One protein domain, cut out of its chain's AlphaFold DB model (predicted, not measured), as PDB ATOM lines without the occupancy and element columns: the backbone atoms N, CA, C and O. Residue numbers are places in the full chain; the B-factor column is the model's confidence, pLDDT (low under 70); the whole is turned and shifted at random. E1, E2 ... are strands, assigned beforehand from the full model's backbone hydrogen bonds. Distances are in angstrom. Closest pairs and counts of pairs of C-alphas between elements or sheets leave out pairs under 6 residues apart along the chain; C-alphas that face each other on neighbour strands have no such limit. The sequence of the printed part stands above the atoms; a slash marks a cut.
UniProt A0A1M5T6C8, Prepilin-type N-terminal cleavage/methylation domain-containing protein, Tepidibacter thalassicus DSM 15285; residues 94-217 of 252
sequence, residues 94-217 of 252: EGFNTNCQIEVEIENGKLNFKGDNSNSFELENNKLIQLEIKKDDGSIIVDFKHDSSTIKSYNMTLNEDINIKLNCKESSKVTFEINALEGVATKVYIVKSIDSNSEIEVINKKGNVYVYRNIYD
ATOM      1  N   GLU A  94       8.009  28.400  -0.457       54.44
ATOM      2  CA  GLU A  94       7.464  27.052  -0.207       54.44
ATOM      3  C   GLU A  94       7.759  26.051  -1.339       54.44
ATOM      4  O   GLU A  94       7.883  24.854  -1.090       54.44
ATOM      5  N   GLY A  95       7.926  26.527  -2.580       46.84
ATOM      6  CA  GLY A  95       8.286  25.686  -3.729       46.84
ATOM      7  C   GLY A  95       9.751  25.240  -3.736       46.84
ATOM      8  O   GLY A  95      10.120  24.333  -4.485       46.84
ATOM      9  N   PHE A  96      10.592  25.833  -2.884       51.94
ATOM     10  CA  PHE A  96      11.961  25.385  -2.669       51.94
ATOM     11  C   PHE A  96      11.951  24.234  -1.663       51.94
ATOM     12  O   PHE A  96      12.392  24.367  -0.524       51.94
ATOM     13  N   ASN A  97      11.488  23.065  -2.114       46.72
ATOM     14  CA  ASN A  97      11.788  21.787  -1.468       46.72
ATOM     15  C   ASN A  97      13.255  21.409  -1.736       46.72
ATOM     16  O   ASN A  97      13.583  20.377  -2.316       46.72
ATOM     17  N   THR A  98      14.158  22.320  -1.404       46.78
ATOM     18  CA  THR A  98      15.552  21.988  -1.184       46.78
ATOM     19  C   THR A  98      15.596  21.493   0.248       46.78
ATOM     20  O   THR A  98      15.038  22.160   1.118       46.78
ATOM     21  N   ASN A  99      16.218  20.347   0.510       53.50
ATOM     22  CA  ASN A  99      16.570  19.900   1.858       53.50
ATOM     23  C   ASN A  99      17.482  20.963   2.511       53.50
ATOM     24  O   ASN A  99      18.702  20.820   2.552       53.50
ATOM     25  N   CYS A 100      16.914  22.101   2.913       54.81
ATOM     26  CA  CYS A 100      17.617  23.249   3.453       54.81
ATOM     27  C   CYS A 100      18.130  22.849   4.822       54.81
ATOM     28  O   CYS A 100      17.344  22.628   5.740       54.81
ATOM     29  N   GLN A 101      19.448  22.740   4.941       69.56
ATOM     30  CA  GLN A 101      20.078  22.293   6.176       69.56
ATOM     31  C   GLN A 101      20.149  23.428   7.204       69.56
ATOM     32  O   GLN A 101      20.180  23.162   8.402       69.56
ATOM     33  N   ILE A 102      20.136  24.690   6.752       84.31
ATOM     34  CA  ILE A 102      20.262  25.861   7.621       84.31
ATOM     35  C   ILE A 102      19.184  26.887   7.277       84.31
ATOM     36  O   ILE A 102      19.147  27.416   6.164       84.31
ATOM     37  N   GLU A 103      18.335  27.202   8.252       87.12
ATOM     38  CA  GLU A 103      17.319  28.247   8.153       87.12
ATOM     39  C   GLU A 103      17.549  29.290   9.250       87.12
ATOM     40  O   GLU A 103      17.626  28.969  10.440       87.12
ATOM     41  N   VAL A 104      17.693  30.544   8.828       87.00
ATOM     42  CA  VAL A 104      17.909  31.698   9.699       87.00
ATOM     43  C   VAL A 104      16.792  32.691   9.453       87.00
ATOM     44  O   VAL A 104      16.531  33.081   8.318       87.00
ATOM     45  N   GLU A 105      16.130  33.099  10.519       88.50
ATOM     46  CA  GLU A 105      15.069  34.088  10.514       88.50
ATOM     47  C   GLU A 105      15.599  35.418  11.047       88.50
ATOM     48  O   GLU A 105      16.304  35.463  12.052       88.50
ATOM     49  N   ILE A 106      15.297  36.496  10.334       86.44
ATOM     50  CA  ILE A 106      15.718  37.855  10.646       86.44
ATOM     51  C   ILE A 106      14.462  38.667  10.938       86.44
ATOM     52  O   ILE A 106      13.672  38.970  10.036       86.44
ATOM     53  N   GLU A 107      14.272  38.988  12.211       86.00
ATOM     54  CA  GLU A 107      13.065  39.631  12.726       86.00
ATOM     55  C   GLU A 107      13.415  40.458  13.967       86.00
ATOM     56  O   GLU A 107      14.243  40.035  14.774       86.00
ATOM     57  N   ASN A 108      12.821  41.646  14.119       81.69
ATOM     58  CA  ASN A 108      13.006  42.534  15.269       81.69
ATOM     59  C   ASN A 108      14.475  42.835  15.617       81.69
ATOM     60  O   ASN A 108      14.843  42.933  16.786       81.69
ATOM     61  N   GLY A 109      15.333  42.955  14.596       79.56
ATOM     62  CA  GLY A 109      16.767  43.159  14.801       79.56
ATOM     63  C   GLY A 109      17.449  41.957  15.451       79.56
ATOM     64  O   GLY A 109      18.413  42.134  16.181       79.56
ATOM     65  N   LYS A 110      16.976  40.730  15.214       86.19
ATOM     66  CA  LYS A 110      17.598  39.501  15.722       86.19
ATOM     67  C   LYS A 110      17.782  38.472  14.622       86.19
ATOM     68  O   LYS A 110      16.978  38.392  13.699       86.19
ATOM     69  N   LEU A 111      18.838  37.670  14.746       87.81
ATOM     70  CA  LEU A 111      19.042  36.427  14.000       87.81
ATOM     71  C   LEU A 111      18.538  35.263  14.846       87.81
ATOM     72  O   LEU A 111      19.159  34.920  15.852       87.81
ATOM     73  N   ASN A 112      17.442  34.651  14.423       88.75
ATOM     74  CA  ASN A 112      16.858  33.464  15.027       88.75
ATOM     75  C   ASN A 112      17.248  32.240  14.194       88.75
ATOM     76  O   ASN A 112      16.945  32.140  13.007       88.75
ATOM     77  N   PHE A 113      17.951  31.297  14.808       87.81
ATOM     78  CA  PHE A 113      18.440  30.096  14.138       87.81
ATOM     79  C   PHE A 113      17.440  28.950  14.326       87.81
ATOM     80  O   PHE A 113      17.224  28.493  15.450       87.81
ATOM     81  N   LYS A 114      16.802  28.479  13.248       80.81
ATOM     82  CA  LYS A 114      15.737  27.469  13.351       80.81
ATOM     83  C   LYS A 114      16.296  26.109  13.784       80.81
ATOM     84  O   LYS A 114      17.361  25.692  13.337       80.81
ATOM     85  N   GLY A 115      15.542  25.394  14.623       70.94
ATOM     86  CA  GLY A 115      15.920  24.073  15.151       70.94
ATOM     87  C   GLY A 115      16.599  24.108  16.523       70.94
ATOM     88  O   GLY A 115      16.903  23.055  17.074       70.94
ATOM     89  N   ASP A 116      16.793  25.295  17.100       62.12
ATOM     90  CA  ASP A 116      17.281  25.476  18.465       62.12
ATOM     91  C   ASP A 116      16.482  26.598  19.141       62.12
ATOM     92  O   ASP A 116      16.617  27.770  18.796       62.12
ATOM     93  N   ASN A 117      15.624  26.239  20.100       53.47
ATOM     94  CA  ASN A 117      14.679  27.160  20.746       53.47
ATOM     95  C   ASN A 117      15.356  28.212  21.655       53.47
ATOM     96  O   ASN A 117      14.653  28.976  22.315       53.47
ATOM     97  N   SER A 118      16.692  28.246  21.725       54.47
ATOM     98  CA  SER A 118      17.446  29.012  22.731       54.47
ATOM     99  C   SER A 118      18.355  30.122  22.192       54.47
ATOM    100  O   SER A 118      18.860  30.895  23.000       54.47
ATOM    101  N   ASN A 119      18.577  30.240  20.877       64.31
ATOM    102  CA  ASN A 119      19.641  31.105  20.351       64.31
ATOM    103  C   ASN A 119      19.124  32.137  19.341       64.31
ATOM    104  O   ASN A 119      19.171  31.923  18.128       64.31
ATOM    105  N   SER A 120      18.683  33.285  19.857       76.19
ATOM    106  CA  SER A 120      18.561  34.528  19.090       76.19
ATOM    107  C   SER A 120      19.813  35.384  19.292       76.19
ATOM    108  O   SER A 120      20.250  35.554  20.431       76.19
ATOM    109  N   PHE A 121      20.367  35.969  18.234       83.88
ATOM    110  CA  PHE A 121      21.470  36.931  18.329       83.88
ATOM    111  C   PHE A 121      20.994  38.341  17.982       83.88
ATOM    112  O   PHE A 121      20.445  38.550  16.904       83.88
ATOM    113  N   GLU A 122      21.223  39.300  18.878       84.25
ATOM    114  CA  GLU A 122      20.857  40.708  18.682       84.25
ATOM    115  C   GLU A 122      21.727  41.363  17.590       84.25
ATOM    116  O   GLU A 122      22.944  41.536  17.726       84.25
ATOM    117  N   LEU A 123      21.082  41.761  16.497       74.75
ATOM    118  CA  LEU A 123      21.626  42.612  15.449       74.75
ATOM    119  C   LEU A 123      21.396  44.080  15.825       74.75
ATOM    120  O   LEU A 123      20.301  44.618  15.689       74.75
ATOM    121  N   GLU A 124      22.459  44.776  16.207       68.44
ATOM    122  CA  GLU A 124      22.457  46.236  16.084       68.44
ATOM    123  C   GLU A 124      22.555  46.593  14.589       68.44
ATOM    124  O   GLU A 124      23.136  45.843  13.800       68.44
ATOM    125  N   ASN A 125      21.952  47.712  14.186       59.50
ATOM    126  CA  ASN A 125      21.817  48.094  12.778       59.50
ATOM    127  C   ASN A 125      23.148  48.042  12.004       59.50
ATOM    128  O   ASN A 125      24.154  48.585  12.461       59.50
ATOM    129  N   ASN A 126      23.105  47.491  10.782       61.03
ATOM    130  CA  ASN A 126      24.216  47.463   9.821       61.03
ATOM    131  C   ASN A 126      25.404  46.568  10.239       61.03
ATOM    132  O   ASN A 126      26.565  46.935  10.051       61.03
ATOM    133  N   LYS A 127      25.115  45.392  10.814       78.50
ATOM    134  CA  LYS A 127      26.131  44.423  11.252       78.50
ATOM    135  C   LYS A 127      26.585  43.469  10.145       78.50
ATOM    136  O   LYS A 127      25.812  43.042   9.285       78.50
ATOM    137  N   LEU A 128      27.867  43.119  10.232       87.69
ATOM    138  CA  LEU A 128      28.539  42.127   9.406       87.69
ATOM    139  C   LEU A 128      28.503  40.767  10.110       87.69
ATOM    140  O   LEU A 128      28.967  40.643  11.242       87.69
ATOM    141  N   ILE A 129      27.996  39.745   9.429       92.31
ATOM    142  CA  ILE A 129      28.004  38.361   9.901       92.31
ATOM    143  C   ILE A 129      28.902  37.546   8.981       92.31
ATOM    144  O   ILE A 129      28.709  37.516   7.768       92.31
ATOM    145  N   GLN A 130      29.888  36.873   9.556       93.75
ATOM    146  CA  GLN A 130      30.810  36.028   8.811       93.75
ATOM    147  C   GLN A 130      30.319  34.585   8.836       93.75
ATOM    148  O   GLN A 130      30.041  34.041   9.899       93.75
ATOM    149  N   LEU A 131      30.221  33.958   7.670       93.62
ATOM    150  CA  LEU A 131      29.960  32.534   7.526       93.62
ATOM    151  C   LEU A 131      31.259  31.846   7.143       93.62
ATOM    152  O   LEU A 131      31.830  32.122   6.086       93.62
ATOM    153  N   GLU A 132      31.715  30.932   7.988       94.06
ATOM    154  CA  GLU A 132      32.902  30.131   7.733       94.06
ATOM    155  C   GLU A 132      32.505  28.667   7.560       94.06
ATOM    156  O   GLU A 132      31.985  28.040   8.480       94.06
ATOM    157  N   ILE A 133      32.737  28.132   6.362       91.94
ATOM    158  CA  ILE A 133      32.389  26.758   6.011       91.94
ATOM    159  C   ILE A 133      33.669  25.930   5.954       91.94
ATOM    160  O   ILE A 133      34.557  26.189   5.138       91.94
ATOM    161  N   LYS A 134      33.762  24.917   6.812       91.00
ATOM    162  CA  LYS A 134      34.949  24.069   6.971       91.00
ATOM    163  C   LYS A 134      34.598  22.603   6.849       91.00
ATOM    164  O   LYS A 134      33.459  22.206   7.059       91.00
ATOM    165  N   LYS A 135      35.610  21.796   6.558       88.50
ATOM    166  CA  LYS A 135      35.533  20.342   6.653       88.50
ATOM    167  C   LYS A 135      36.159  19.896   7.973       88.50
ATOM    168  O   LYS A 135      37.273  20.320   8.267       88.50
ATOM    169  N   ASP A 136      35.468  19.035   8.708       85.81
ATOM    170  CA  ASP A 136      35.953  18.423   9.947       85.81
ATOM    171  C   ASP A 136      35.588  16.937   9.974       85.81
ATOM    172  O   ASP A 136      34.415  16.596   9.875       85.81
ATOM    173  N   ASP A 137      36.596  16.067  10.010       80.50
ATOM    174  CA  ASP A 137      36.508  14.595  10.047       80.50
ATOM    175  C   ASP A 137      35.244  13.962   9.411       80.50
ATOM    176  O   ASP A 137      34.392  13.372  10.070       80.50
ATOM    177  N   GLY A 138      35.081  14.126   8.091       80.56
ATOM    178  CA  GLY A 138      33.949  13.545   7.346       80.56
ATOM    179  C   GLY A 138      32.628  14.324   7.432       80.56
ATOM    180  O   GLY A 138      31.632  13.898   6.847       80.56
ATOM    181  N   SER A 139      32.629  15.486   8.082       85.06
ATOM    182  CA  SER A 139      31.511  16.426   8.181       85.06
ATOM    183  C   SER A 139      31.864  17.821   7.650       85.06
ATOM    184  O   SER A 139      33.034  18.158   7.434       85.06
ATOM    185  N   ILE A 140      30.837  18.624   7.382       87.25
ATOM    186  CA  ILE A 140      30.931  20.045   7.051       87.25
ATOM    187  C   ILE A 140      30.419  20.836   8.249       87.25
ATOM    188  O   ILE A 140      29.306  20.605   8.720       87.25
ATOM    189  N   ILE A 141      31.217  21.793   8.705       89.88
ATOM    190  CA  ILE A 141      30.850  22.742   9.750       89.88
ATOM    191  C   ILE A 141      30.557  24.092   9.102       89.88
ATOM    192  O   ILE A 141      31.377  24.594   8.332       89.88
ATOM    193  N   VAL A 142      29.409  24.685   9.425       90.94
ATOM    194  CA  VAL A 142      29.034  26.048   9.031       90.94
ATOM    195  C   VAL A 142      28.940  26.913  10.283       90.94
ATOM    196  O   VAL A 142      27.978  26.808  11.045       90.94
ATOM    197  N   ASP A 143      29.934  27.777  10.483       93.00
ATOM    198  CA  ASP A 143      29.996  28.714  11.603       93.00
ATOM    199  C   ASP A 143      29.463  30.090  11.193       93.00
ATOM    200  O   ASP A 143      30.001  30.726  10.291       93.00
ATOM    201  N   PHE A 144      28.464  30.587  11.917       92.56
ATOM    202  CA  PHE A 144      28.051  31.987  11.914       92.56
ATOM    203  C   PHE A 144      28.842  32.730  12.984       92.56
ATOM    204  O   PHE A 144      28.784  32.371  14.163       92.56
ATOM    205  N   LYS A 145      29.572  33.771  12.589       92.00
ATOM    206  CA  LYS A 145      30.494  34.525  13.439       92.00
ATOM    207  C   LYS A 145      30.213  36.022  13.420       92.00
ATOM    208  O   LYS A 145      29.815  36.579  12.401       92.00
ATOM    209  N   HIS A 146      30.496  36.664  14.547       89.62
ATOM    210  CA  HIS A 146      30.509  38.114  14.718       89.62
ATOM    211  C   HIS A 146      31.687  38.493  15.617       89.62
ATOM    212  O   HIS A 146      31.898  37.856  16.647       89.62
ATOM    213  N   ASP A 147      32.480  39.491  15.217       85.38
ATOM    214  CA  ASP A 147      33.693  39.930  15.927       85.38
ATOM    215  C   ASP A 147      34.596  38.765  16.372       85.38
ATOM    216  O   ASP A 147      35.034  38.670  17.516       85.38
ATOM    217  N   SER A 148      34.862  37.834  15.448       82.31
ATOM    218  CA  SER A 148      35.652  36.604  15.660       82.31
ATOM    219  C   SER A 148      35.031  35.548  16.586       82.31
ATOM    220  O   SER A 148      35.588  34.456  16.710       82.31
ATOM    221  N   SER A 149      33.875  35.821  17.193       87.00
ATOM    222  CA  SER A 149      33.158  34.884  18.062       87.00
ATOM    223  C   SER A 149      32.115  34.098  17.273       87.00
ATOM    224  O   SER A 149      31.355  34.678  16.499       87.00
ATOM    225  N   THR A 150      32.052  32.780  17.472       90.12
ATOM    226  CA  THR A 150      31.000  31.942  16.881       90.12
ATOM    227  C   THR A 150      29.684  32.159  17.620       90.12
ATOM    228  O   THR A 150      29.579  31.872  18.808       90.12
ATOM    229  N   ILE A 151      28.682  32.648  16.895       90.50
ATOM    230  CA  ILE A 151      27.303  32.818  17.359       90.50
ATOM    231  C   ILE A 151      26.553  31.486  17.274       90.50
ATOM    232  O   ILE A 151      25.834  31.103  18.194       90.50
ATOM    233  N   LYS A 152      26.707  30.772  16.152       90.81
ATOM    234  CA  LYS A 152      26.049  29.487  15.907       90.81
ATOM    235  C   LYS A 152      26.908  28.625  14.995       90.81
ATOM    236  O   LYS A 152      27.560  29.143  14.098       90.81
ATOM    237  N   SER A 153      26.879  27.319  15.217       90.12
ATOM    238  CA  SER A 153      27.555  26.339  14.375       90.12
ATOM    239  C   SER A 153      26.580  25.234  13.990       90.12
ATOM    240  O   SER A 153      25.760  24.816  14.814       90.12
ATOM    241  N   TYR A 154      26.658  24.789  12.740       87.56
ATOM    242  CA  TYR A 154      25.908  23.657  12.207       87.56
ATOM    243  C   TYR A 154      26.885  22.595  11.731       87.56
ATOM    244  O   TYR A 154      27.821  22.918  11.005       87.56
ATOM    245  N   ASN A 155      26.652  21.341  12.109       86.88
ATOM    246  CA  ASN A 155      27.409  20.196  11.612       86.88
ATOM    247  C   ASN A 155      26.517  19.384  10.664       86.88
ATOM    248  O   ASN A 155      25.379  19.055  11.003       86.88
ATOM    249  N   MET A 156      27.025  19.109   9.467       81.56
ATOM    250  CA  MET A 156      26.289  18.509   8.361       81.56
ATOM    251  C   MET A 156      27.115  17.392   7.716       81.56
ATOM    252  O   MET A 156      28.344  17.442   7.685       81.56
ATOM    253  N   THR A 157      26.462  16.373   7.164       79.06
ATOM    254  CA  THR A 157      27.150  15.253   6.502       79.06
ATOM    255  C   THR A 157      27.603  15.640   5.086       79.06
ATOM    256  O   THR A 157      26.897  16.353   4.380       79.06
ATOM    257  N   LEU A 158      28.777  15.161   4.653       66.12
ATOM    258  CA  LEU A 158      29.548  15.667   3.498       66.12
ATOM    259  C   LEU A 158      28.960  15.436   2.084       66.12
ATOM    260  O   LEU A 158      29.694  15.551   1.103       66.12
ATOM    261  N   ASN A 159      27.690  15.065   1.948       61.44
ATOM    262  CA  ASN A 159      27.199  14.446   0.712       61.44
ATOM    263  C   ASN A 159      26.451  15.389  -0.245       61.44
ATOM    264  O   ASN A 159      26.066  14.937  -1.321       61.44
ATOM    265  N   GLU A 160      26.235  16.664   0.100       68.06
ATOM    266  CA  GLU A 160      25.362  17.560  -0.680       68.06
ATOM    267  C   GLU A 160      25.845  19.022  -0.716       68.06
ATOM    268  O   GLU A 160      26.696  19.445   0.071       68.06
ATOM    269  N   ASP A 161      25.280  19.795  -1.652       83.25
ATOM    270  CA  ASP A 161      25.380  21.256  -1.694       83.25
ATOM    271  C   ASP A 161      24.914  21.878  -0.367       83.25
ATOM    272  O   ASP A 161      23.952  21.426   0.258       83.25
ATOM    273  N   ILE A 162      25.538  22.986   0.022       85.88
ATOM    274  CA  ILE A 162      25.192  23.706   1.247       85.88
ATOM    275  C   ILE A 162      24.079  24.693   0.927       85.88
ATOM    276  O   ILE A 162      24.302  25.671   0.220       85.88
ATOM    277  N   ASN A 163      22.884  24.460   1.463       88.19
ATOM    278  CA  ASN A 163      21.729  25.335   1.265       88.19
ATOM    279  C   ASN A 163      21.445  26.145   2.537       88.19
ATOM    280  O   ASN A 163      21.162  25.572   3.591       88.19
ATOM    281  N   ILE A 164      21.495  27.473   2.417       88.62
ATOM    282  CA  ILE A 164      21.241  28.431   3.497       88.62
ATOM    283  C   ILE A 164      20.027  29.272   3.122       88.62
ATOM    284  O   ILE A 164      20.052  29.985   2.119       88.62
ATOM    285  N   LYS A 165      18.974  29.217   3.934       89.31
ATOM    286  CA  LYS A 165      17.762  30.020   3.763       89.31
ATOM    287  C   LYS A 165      17.745  31.152   4.786       89.31
ATOM    288  O   LYS A 165      17.810  30.901   5.985       89.31
ATOM    289  N   LEU A 166      17.658  32.386   4.301       89.75
ATOM    290  CA  LEU A 166      17.557  33.600   5.108       89.75
ATOM    291  C   LEU A 166      16.138  34.160   4.961       89.75
ATOM    292  O   LEU A 166      15.822  34.745   3.926       89.75
ATOM    293  N   ASN A 167      15.288  33.967   5.969       88.12
ATOM    294  CA  ASN A 167      13.932  34.513   6.011       88.12
ATOM    295  C   ASN A 167      13.953  35.904   6.639       88.12
ATOM    296  O   ASN A 167      14.322  36.054   7.798       88.12
ATOM    297  N   CYS A 168      13.525  36.912   5.897       87.00
ATOM    298  CA  CYS A 168      13.517  38.300   6.334       87.00
ATOM    299  C   CYS A 168      12.066  38.743   6.510       87.00
ATOM    300  O   CYS A 168      11.397  39.055   5.524       87.00
ATOM    301  N   LYS A 169      11.572  38.748   7.749       83.31
ATOM    302  CA  LYS A 169      10.168  39.085   8.033       83.31
ATOM    303  C   LYS A 169       9.929  40.580   8.171       83.31
ATOM    304  O   LYS A 169       8.912  41.088   7.720       83.31
ATOM    305  N   GLU A 170      10.897  41.292   8.729       80.62
ATOM    306  CA  GLU A 170      10.806  42.729   8.989       80.62
ATOM    307  C   GLU A 170      11.955  43.485   8.321       80.62
ATOM    308  O   GLU A 170      12.777  42.895   7.622       80.62
ATOM    309  N   SER A 171      11.996  44.807   8.472       77.56
ATOM    310  CA  SER A 171      13.034  45.653   7.876       77.56
ATOM    311  C   SER A 171      14.341  45.537   8.660       77.56
ATOM    312  O   SER A 171      14.435  45.996   9.795       77.56
ATOM    313  N   SER A 172      15.362  44.947   8.047       79.94
ATOM    314  CA  SER A 172      16.701  44.809   8.623       79.94
ATOM    315  C   SER A 172      17.775  45.100   7.578       79.94
ATOM    316  O   SER A 172      17.563  44.881   6.387       79.94
ATOM    317  N   LYS A 173      18.943  45.586   8.002       86.38
ATOM    318  CA  LYS A 173      20.113  45.730   7.127       86.38
ATOM    319  C   LYS A 173      21.250  44.874   7.657       86.38
ATOM    320  O   LYS A 173      21.778  45.164   8.732       86.38
ATOM    321  N   VAL A 174      21.596  43.823   6.917       88.38
ATOM    322  CA  VAL A 174      22.584  42.819   7.332       88.38
ATOM    323  C   VAL A 174      23.461  42.437   6.147       88.38
ATOM    324  O   VAL A 174      22.959  42.150   5.058       88.38
ATOM    325  N   THR A 175      24.771  42.381   6.376       92.00
ATOM    326  CA  THR A 175      25.738  41.905   5.384       92.00
ATOM    327  C   THR A 175      26.305  40.564   5.831       92.00
ATOM    328  O   THR A 175      26.822  40.439   6.939       92.00
ATOM    329  N   PHE A 176      26.242  39.564   4.956       93.00
ATOM    330  CA  PHE A 176      26.828  38.246   5.167       93.00
ATOM    331  C   PHE A 176      28.105  38.089   4.342       93.00
ATOM    332  O   PHE A 176      28.062  38.101   3.113       93.00
ATOM    333  N   GLU A 177      29.245  37.905   5.001       95.75
ATOM    334  CA  GLU A 177      30.515  37.563   4.355       95.75
ATOM    335  C   GLU A 177      30.739  36.056   4.400       95.75
ATOM    336  O   GLU A 177      30.875  35.482   5.473       95.75
ATOM    337  N   ILE A 178      30.798  35.405   3.241       95.50
ATOM    338  CA  ILE A 178      30.854  33.945   3.150       95.50
ATOM    339  C   ILE A 178      32.237  33.495   2.683       95.50
ATOM    340  O   ILE A 178      32.676  33.819   1.578       95.50
ATOM    341  N   ASN A 179      32.893  32.699   3.524       95.12
ATOM    342  CA  ASN A 179      34.069  31.904   3.195       95.12
ATOM    343  C   ASN A 179      33.621  30.450   2.997       95.12
ATOM    344  O   ASN A 179      33.571  29.672   3.954       95.12
ATOM    345  N   ALA A 180      33.247  30.101   1.766       91.38
ATOM    346  CA  ALA A 180      32.788  28.763   1.418       91.38
ATOM    347  C   ALA A 180      33.949  27.788   1.171       91.38
ATOM    348  O   ALA A 180      35.070  28.178   0.822       91.38
ATOM    349  N   LEU A 181      33.656  26.496   1.328       89.50
ATOM    350  CA  LEU A 181      34.581  25.410   1.026       89.50
ATOM    351  C   LEU A 181      34.760  25.275  -0.496       89.50
ATOM    352  O   LEU A 181      33.791  25.284  -1.254       89.50
ATOM    353  N   GLU A 182      36.001  25.144  -0.964       87.81
ATOM    354  CA  GLU A 182      36.276  24.939  -2.390       87.81
ATOM    355  C   GLU A 182      35.741  23.583  -2.871       87.81
ATOM    356  O   GLU A 182      35.862  22.570  -2.184       87.81
ATOM    357  N   GLY A 183      35.143  23.568  -4.065       84.62
ATOM    358  CA  GLY A 183      34.573  22.358  -4.667       84.62
ATOM    359  C   GLY A 183      33.175  21.974  -4.169       84.62
ATOM    360  O   GLY A 183      32.580  21.073  -4.750       84.62
ATOM    361  N   VAL A 184      32.624  22.672  -3.169       85.88
ATOM    362  CA  VAL A 184      31.238  22.500  -2.699       85.88
ATOM    363  C   VAL A 184      30.433  23.746  -3.058       85.88
ATOM    364  O   VAL A 184      30.892  24.867  -2.836       85.88
ATOM    365  N   ALA A 185      29.250  23.574  -3.651       89.06
ATOM    366  CA  ALA A 185      28.381  24.704  -3.954       89.06
ATOM    367  C   ALA A 185      27.627  25.146  -2.693       89.06
ATOM    368  O   ALA A 185      26.928  24.354  -2.065       89.06
ATOM    369  N   THR A 186      27.734  26.431  -2.361       90.75
ATOM    370  CA  THR A 186      26.970  27.076  -1.293       90.75
ATOM    371  C   THR A 186      25.886  27.946  -1.911       90.75
ATOM    372  O   THR A 186      26.171  28.957  -2.549       90.75
ATOM    373  N   LYS A 187      24.628  27.567  -1.730       90.81
ATOM    374  CA  LYS A 187      23.449  28.264  -2.239       90.81
ATOM    375  C   LYS A 187      22.787  29.034  -1.102       90.81
ATOM    376  O   LYS A 187      22.408  28.452  -0.089       90.81
ATOM    377  N   VAL A 188      22.646  30.342  -1.272       91.00
ATOM    378  CA  VAL A 188      22.016  31.248  -0.307       91.00
ATOM    379  C   VAL A 188      20.709  31.751  -0.891       91.00
ATOM    380  O   VAL A 188      20.710  32.433  -1.913       91.00
ATOM    381  N   TYR A 189      19.600  31.434  -0.238       89.19
ATOM    382  CA  TYR A 189      18.257  31.845  -0.626       89.19
ATOM    383  C   TYR A 189      17.802  32.965   0.301       89.19
ATOM    384  O   TYR A 189      17.630  32.751   1.499       89.19
ATOM    385  N   ILE A 190      17.620  34.162  -0.251       89.12
ATOM    386  CA  ILE A 190      17.109  35.316   0.492       89.12
ATOM    387  C   ILE A 190      15.606  35.384   0.251       89.12
ATOM    388  O   ILE A 190      15.166  35.787  -0.828       89.12
ATOM    389  N   VAL A 191      14.847  34.976   1.264       87.56
ATOM    390  CA  VAL A 191      13.386  34.958   1.270       87.56
ATOM    391  C   VAL A 191      12.894  36.164   2.055       87.56
ATOM    392  O   VAL A 191      13.319  36.367   3.190       87.56
ATOM    393  N   LYS A 192      12.023  36.983   1.470       86.31
ATOM    394  CA  LYS A 192      11.478  38.177   2.129       86.31
ATOM    395  C   LYS A 192       9.969  38.080   2.305       86.31
ATOM    396  O   LYS A 192       9.277  37.596   1.414       86.31
ATOM    397  N   SER A 193       9.467  38.611   3.409       82.94
ATOM    398  CA  SER A 193       8.058  38.986   3.502       82.94
ATOM    399  C   SER A 193       7.769  40.153   2.547       82.94
ATOM    400  O   SER A 193       8.660  40.967   2.283       82.94
ATOM    401  N   ILE A 194       6.549  40.239   2.010       77.56
ATOM    402  CA  ILE A 194       6.138  41.287   1.058       77.56
ATOM    403  C   ILE A 194       6.285  42.695   1.653       77.56
ATOM    404  O   ILE A 194       6.696  43.618   0.955       77.56
ATOM    405  N   ASP A 195       6.059  42.822   2.961       77.00
ATOM    406  CA  ASP A 195       6.147  44.080   3.705       77.00
ATOM    407  C   ASP A 195       7.567  44.364   4.239       77.00
ATOM    408  O   ASP A 195       7.817  45.377   4.899       77.00
ATOM    409  N   SER A 196       8.530  43.472   3.980       80.81
ATOM    410  CA  SER A 196       9.902  43.624   4.460       80.81
ATOM    411  C   SER A 196      10.725  44.532   3.543       80.81
ATOM    412  O   SER A 196      11.051  44.174   2.411       80.81
ATOM    413  N   ASN A 197      11.217  45.650   4.086       80.81
ATOM    414  CA  ASN A 197      12.232  46.481   3.430       80.81
ATOM    415  C   ASN A 197      13.664  46.015   3.744       80.81
ATOM    416  O   ASN A 197      14.594  46.818   3.755       80.81
ATOM    417  N   SER A 198      13.865  44.725   4.040       82.31
ATOM    418  CA  SER A 198      15.191  44.218   4.400       82.31
ATOM    419  C   SER A 198      16.222  44.396   3.280       82.31
ATOM    420  O   SER A 198      15.999  43.997   2.134       82.31
ATOM    421  N   GLU A 199      17.400  44.904   3.625       85.94
ATOM    422  CA  GLU A 199      18.585  45.001   2.777       85.94
ATOM    423  C   GLU A 199      19.593  43.930   3.202       85.94
ATOM    424  O   GLU A 199      20.395  44.130   4.113       85.94
ATOM    425  N   ILE A 200      19.542  42.773   2.536       88.50
ATOM    426  CA  ILE A 200      20.494  41.682   2.768       88.50
ATOM    427  C   ILE A 200      21.561  41.687   1.680       88.50
ATOM    428  O   ILE A 200      21.286  41.407   0.503       88.50
ATOM    429  N   GLU A 201      22.792  41.964   2.079       91.94
ATOM    430  CA  GLU A 201      23.965  41.857   1.226       91.94
ATOM    431  C   GLU A 201      24.684  40.532   1.490       91.94
ATOM    432  O   GLU A 201      24.773  40.074   2.625       91.94
ATOM    433  N   VAL A 202      25.182  39.891   0.433       93.00
ATOM    434  CA  VAL A 202      25.974  38.662   0.541       93.00
ATOM    435  C   VAL A 202      27.249  38.869  -0.256       93.00
ATOM    436  O   VAL A 202      27.191  39.100  -1.465       93.00
ATOM    437  N   ILE A 203      28.385  38.786   0.423       94.25
ATOM    438  CA  ILE A 203      29.720  38.976  -0.131       94.25
ATOM    439  C   ILE A 203      30.424  37.622  -0.120       94.25
ATOM    440  O   ILE A 203      30.699  37.059   0.938       94.25
ATOM    441  N   ASN A 204      30.746  37.098  -1.301       94.69
ATOM    442  CA  ASN A 204      31.571  35.901  -1.427       94.69
ATOM    443  C   ASN A 204      33.056  36.277  -1.304       94.69
ATOM    444  O   ASN A 204      33.570  37.030  -2.131       94.69
ATOM    445  N   LYS A 205      33.747  35.749  -0.291       95.62
ATOM    446  CA  LYS A 205      35.199  35.912  -0.113       95.62
ATOM    447  C   LYS A 205      35.991  34.719  -0.646       95.62
ATOM    448  O   LYS A 205      37.134  34.896  -1.062       95.62
ATOM    449  N   LYS A 206      35.406  33.518  -0.619       93.38
ATOM    450  CA  LYS A 206      36.057  32.268  -1.028       93.38
ATOM    451  C   LYS A 206      35.026  31.204  -1.413       93.38
ATOM    452  O   LYS A 206      33.988  31.100  -0.769       93.38
ATOM    453  N   GLY A 207      35.366  30.363  -2.391       91.81
ATOM    454  CA  GLY A 207      34.562  29.207  -2.799       91.81
ATOM    455  C   GLY A 207      33.399  29.556  -3.735       91.81
ATOM    456  O   GLY A 207      33.286  30.679  -4.234       91.81
ATOM    457  N   ASN A 208      32.538  28.568  -3.999       91.00
ATOM    458  CA  ASN A 208      31.433  28.690  -4.952       91.00
ATOM    459  C   ASN A 208      30.142  29.087  -4.228       91.00
ATOM    460  O   ASN A 208      29.443  28.226  -3.700       91.00
ATOM    461  N   VAL A 209      29.818  30.384  -4.217       93.19
ATOM    462  CA  VAL A 209      28.592  30.910  -3.593       93.19
ATOM    463  C   VAL A 209      27.600  31.374  -4.659       93.19
ATOM    464  O   VAL A 209      27.923  32.229  -5.482       93.19
ATOM    465  N   TYR A 210      26.377  30.850  -4.606       90.25
ATOM    466  CA  TYR A 210      25.255  31.220  -5.465       90.25
ATOM    467  C   TYR A 210      24.183  31.908  -4.626       90.25
ATOM    468  O   TYR A 210      23.699  31.332  -3.656       90.25
ATOM    469  N   VAL A 211      23.804  33.131  -4.991       89.81
ATOM    470  CA  VAL A 211      22.820  33.917  -4.235       89.81
ATOM    471  C   VAL A 211      21.533  34.030  -5.039       89.81
ATOM    472  O   VAL A 211      21.518  34.613  -6.121       89.81
ATOM    473  N   TYR A 212      20.449  33.504  -4.481       85.25
ATOM    474  CA  TYR A 212      19.105  33.582  -5.034       85.25
ATOM    475  C   TYR A 212      18.330  34.681  -4.305       85.25
ATOM    476  O   TYR A 212      18.230  34.694  -3.077       85.25
ATOM    477  N   ARG A 213      17.818  35.636  -5.081       83.31
ATOM    478  CA  ARG A 213      17.080  36.818  -4.610       83.31
ATOM    479  C   ARG A 213      15.676  36.819  -5.207       83.31
ATOM    480  O   ARG A 213      15.401  36.052  -6.124       83.31
ATOM    481  N   ASN A 214      14.834  37.737  -4.732       74.56
ATOM    482  CA  ASN A 214      13.443  37.901  -5.171       74.56
ATOM    483  C   ASN A 214      12.579  36.659  -4.898       74.56
ATOM    484  O   ASN A 214      11.671  36.347  -5.666       74.56
ATOM    485  N   ILE A 215      12.887  35.957  -3.809       80.81
ATOM    486  CA  ILE A 215      12.063  34.878  -3.276       80.81
ATOM    487  C   ILE A 215      11.225  35.484  -2.158       80.81
ATOM    488  O   ILE A 215      11.759  36.220  -1.325       80.81
ATOM    489  N   TYR A 216       9.934  35.181  -2.138       81.19
ATOM    490  CA  TYR A 216       9.025  35.687  -1.116       81.19
ATOM    491  C   TYR A 216       8.438  34.551  -0.288       81.19
ATOM    492  O   TYR A 216       8.283  33.438  -0.792       81.19
ATOM    493  N   ASP A 217       8.155  34.810   0.985       79.50
ATOM    494  CA  ASP A 217       7.413  33.861   1.817       79.50
ATOM    495  C   ASP A 217       5.906  33.886   1.484       79.50
ATOM    496  O   ASP A 217       5.467  34.481   0.493       79.50
TER     497      ASP A 217
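What this domain is: This is residues 94 to 217 of the 252 residues of the protein "Prepilin-type N-terminal cleavage/methylation domain-containing protein" of Tepidibacter thalassicus DSM 15285 (UniProt A0A1M5T6C8). Two twisted sheets stand face to face as a sandwich, with their strands running nearly along one another; E6, which bends, and the last link, E10 to E11, bring the sheets near each other at their two edges. In one half of the body each sheet has a meander of three strands, E1 E2 E3 in one and E4 E5 E6 in the other; in the other half the chain winds in stacked turns, E7 to E11 crossing from sheet to sheet at each link and adding strands parallel to their neighbours. The printed part has 124 residues with no named helix and eleven named strands, E1 to E11 in order along the chain, and its class is all strand. The sheets are mixed, in the orders E3 E2 E1 E7 E9 E11 and E6 E5 E4 E8 E10. The whole is compact and rounded, with a radius of gyration of the C-alphas of 13.6 A and spans of 41 by 34 by 29 A.

Where its parts are: After residues 94 to 101, E1 is residues 102 to 107, beginning at C-alpha 102 at (20.262, 25.861, 7.621). E2 is residues 110 to 113 and E3 residues 120 to 122. E4, residues 127 to 136, is the longest strand by residues and measures 27.8 A from first to last C-alpha; it begins at C-alpha 127 at (26.131, 44.423, 11.252). E5 is residues 139 to 146, 22.7 A, and E6 is residues 149 to 157, 23.6 A. E7 is residues 162 to 168, E8 residues 173 to 179, E9 residues 185 to 192, 22.5 A, and E10 residues 199 to 206, 22.0 A. E11, residues 208 to 216, measures 23.8 A and ends at C-alpha 216 at (9.025, 35.687, -1.116).

How they stand to each other: In the sheet of six strands, E1 and E2 form a hairpin, with N 105 and O 112 2.8 A apart. E2 and E3 form another, with N 121 and O 111 2.9 A apart. On the other side of E1, E7 is its parallel neighbour at 15 degrees, with N 104 and O 165 2.9 A apart. E9 is parallel to E7, N 164 and O 187 at 2.8 A, and E11 is parallel to E9, N 188 and O 210 at 2.8 A. E3 and E11 are the edge strands. In the sheet of five, E4 and E5 form a hairpin, with N 132 and O 143 2.9 A apart, and E5 and E6 another, with N 142 and O 154 2.9 A apart. E6 bends by 58 degrees at residue 152. E8 is parallel to E4 at 25 degrees, N 131 and O 177 at 2.8 A, and E10 is parallel to E8 at 14 degrees, N 176 and O 201 at 2.8 A. The facing parts of the sheets are 9.7 A centre to centre, their best planes 35 degrees apart and their strands at 20 degrees. The closest C-alphas of E3 and E6, Phe 121 and Ile 151, are 7.2 A apart; those of E10 and E11, Val 202 and Val 211, are 7.4 A apart. E4 and E7 are apart, for instance.

The domain as a whole: The two C-alphas farthest apart, those of Asp 137 and Asp 195, are 42.8 A from each other, while the first and last printed C-alphas, Glu 94 and Asp 217, are 7.1 A apart. The printed part has no cut and no long link; E2 to E3 and E9 to E10 are short links and the others are tight. The mean pLDDT of the printed part is 82.7, and it is under 70 at residues 94 to 101, 116 to 119, 124 to 126 and 158 to 160.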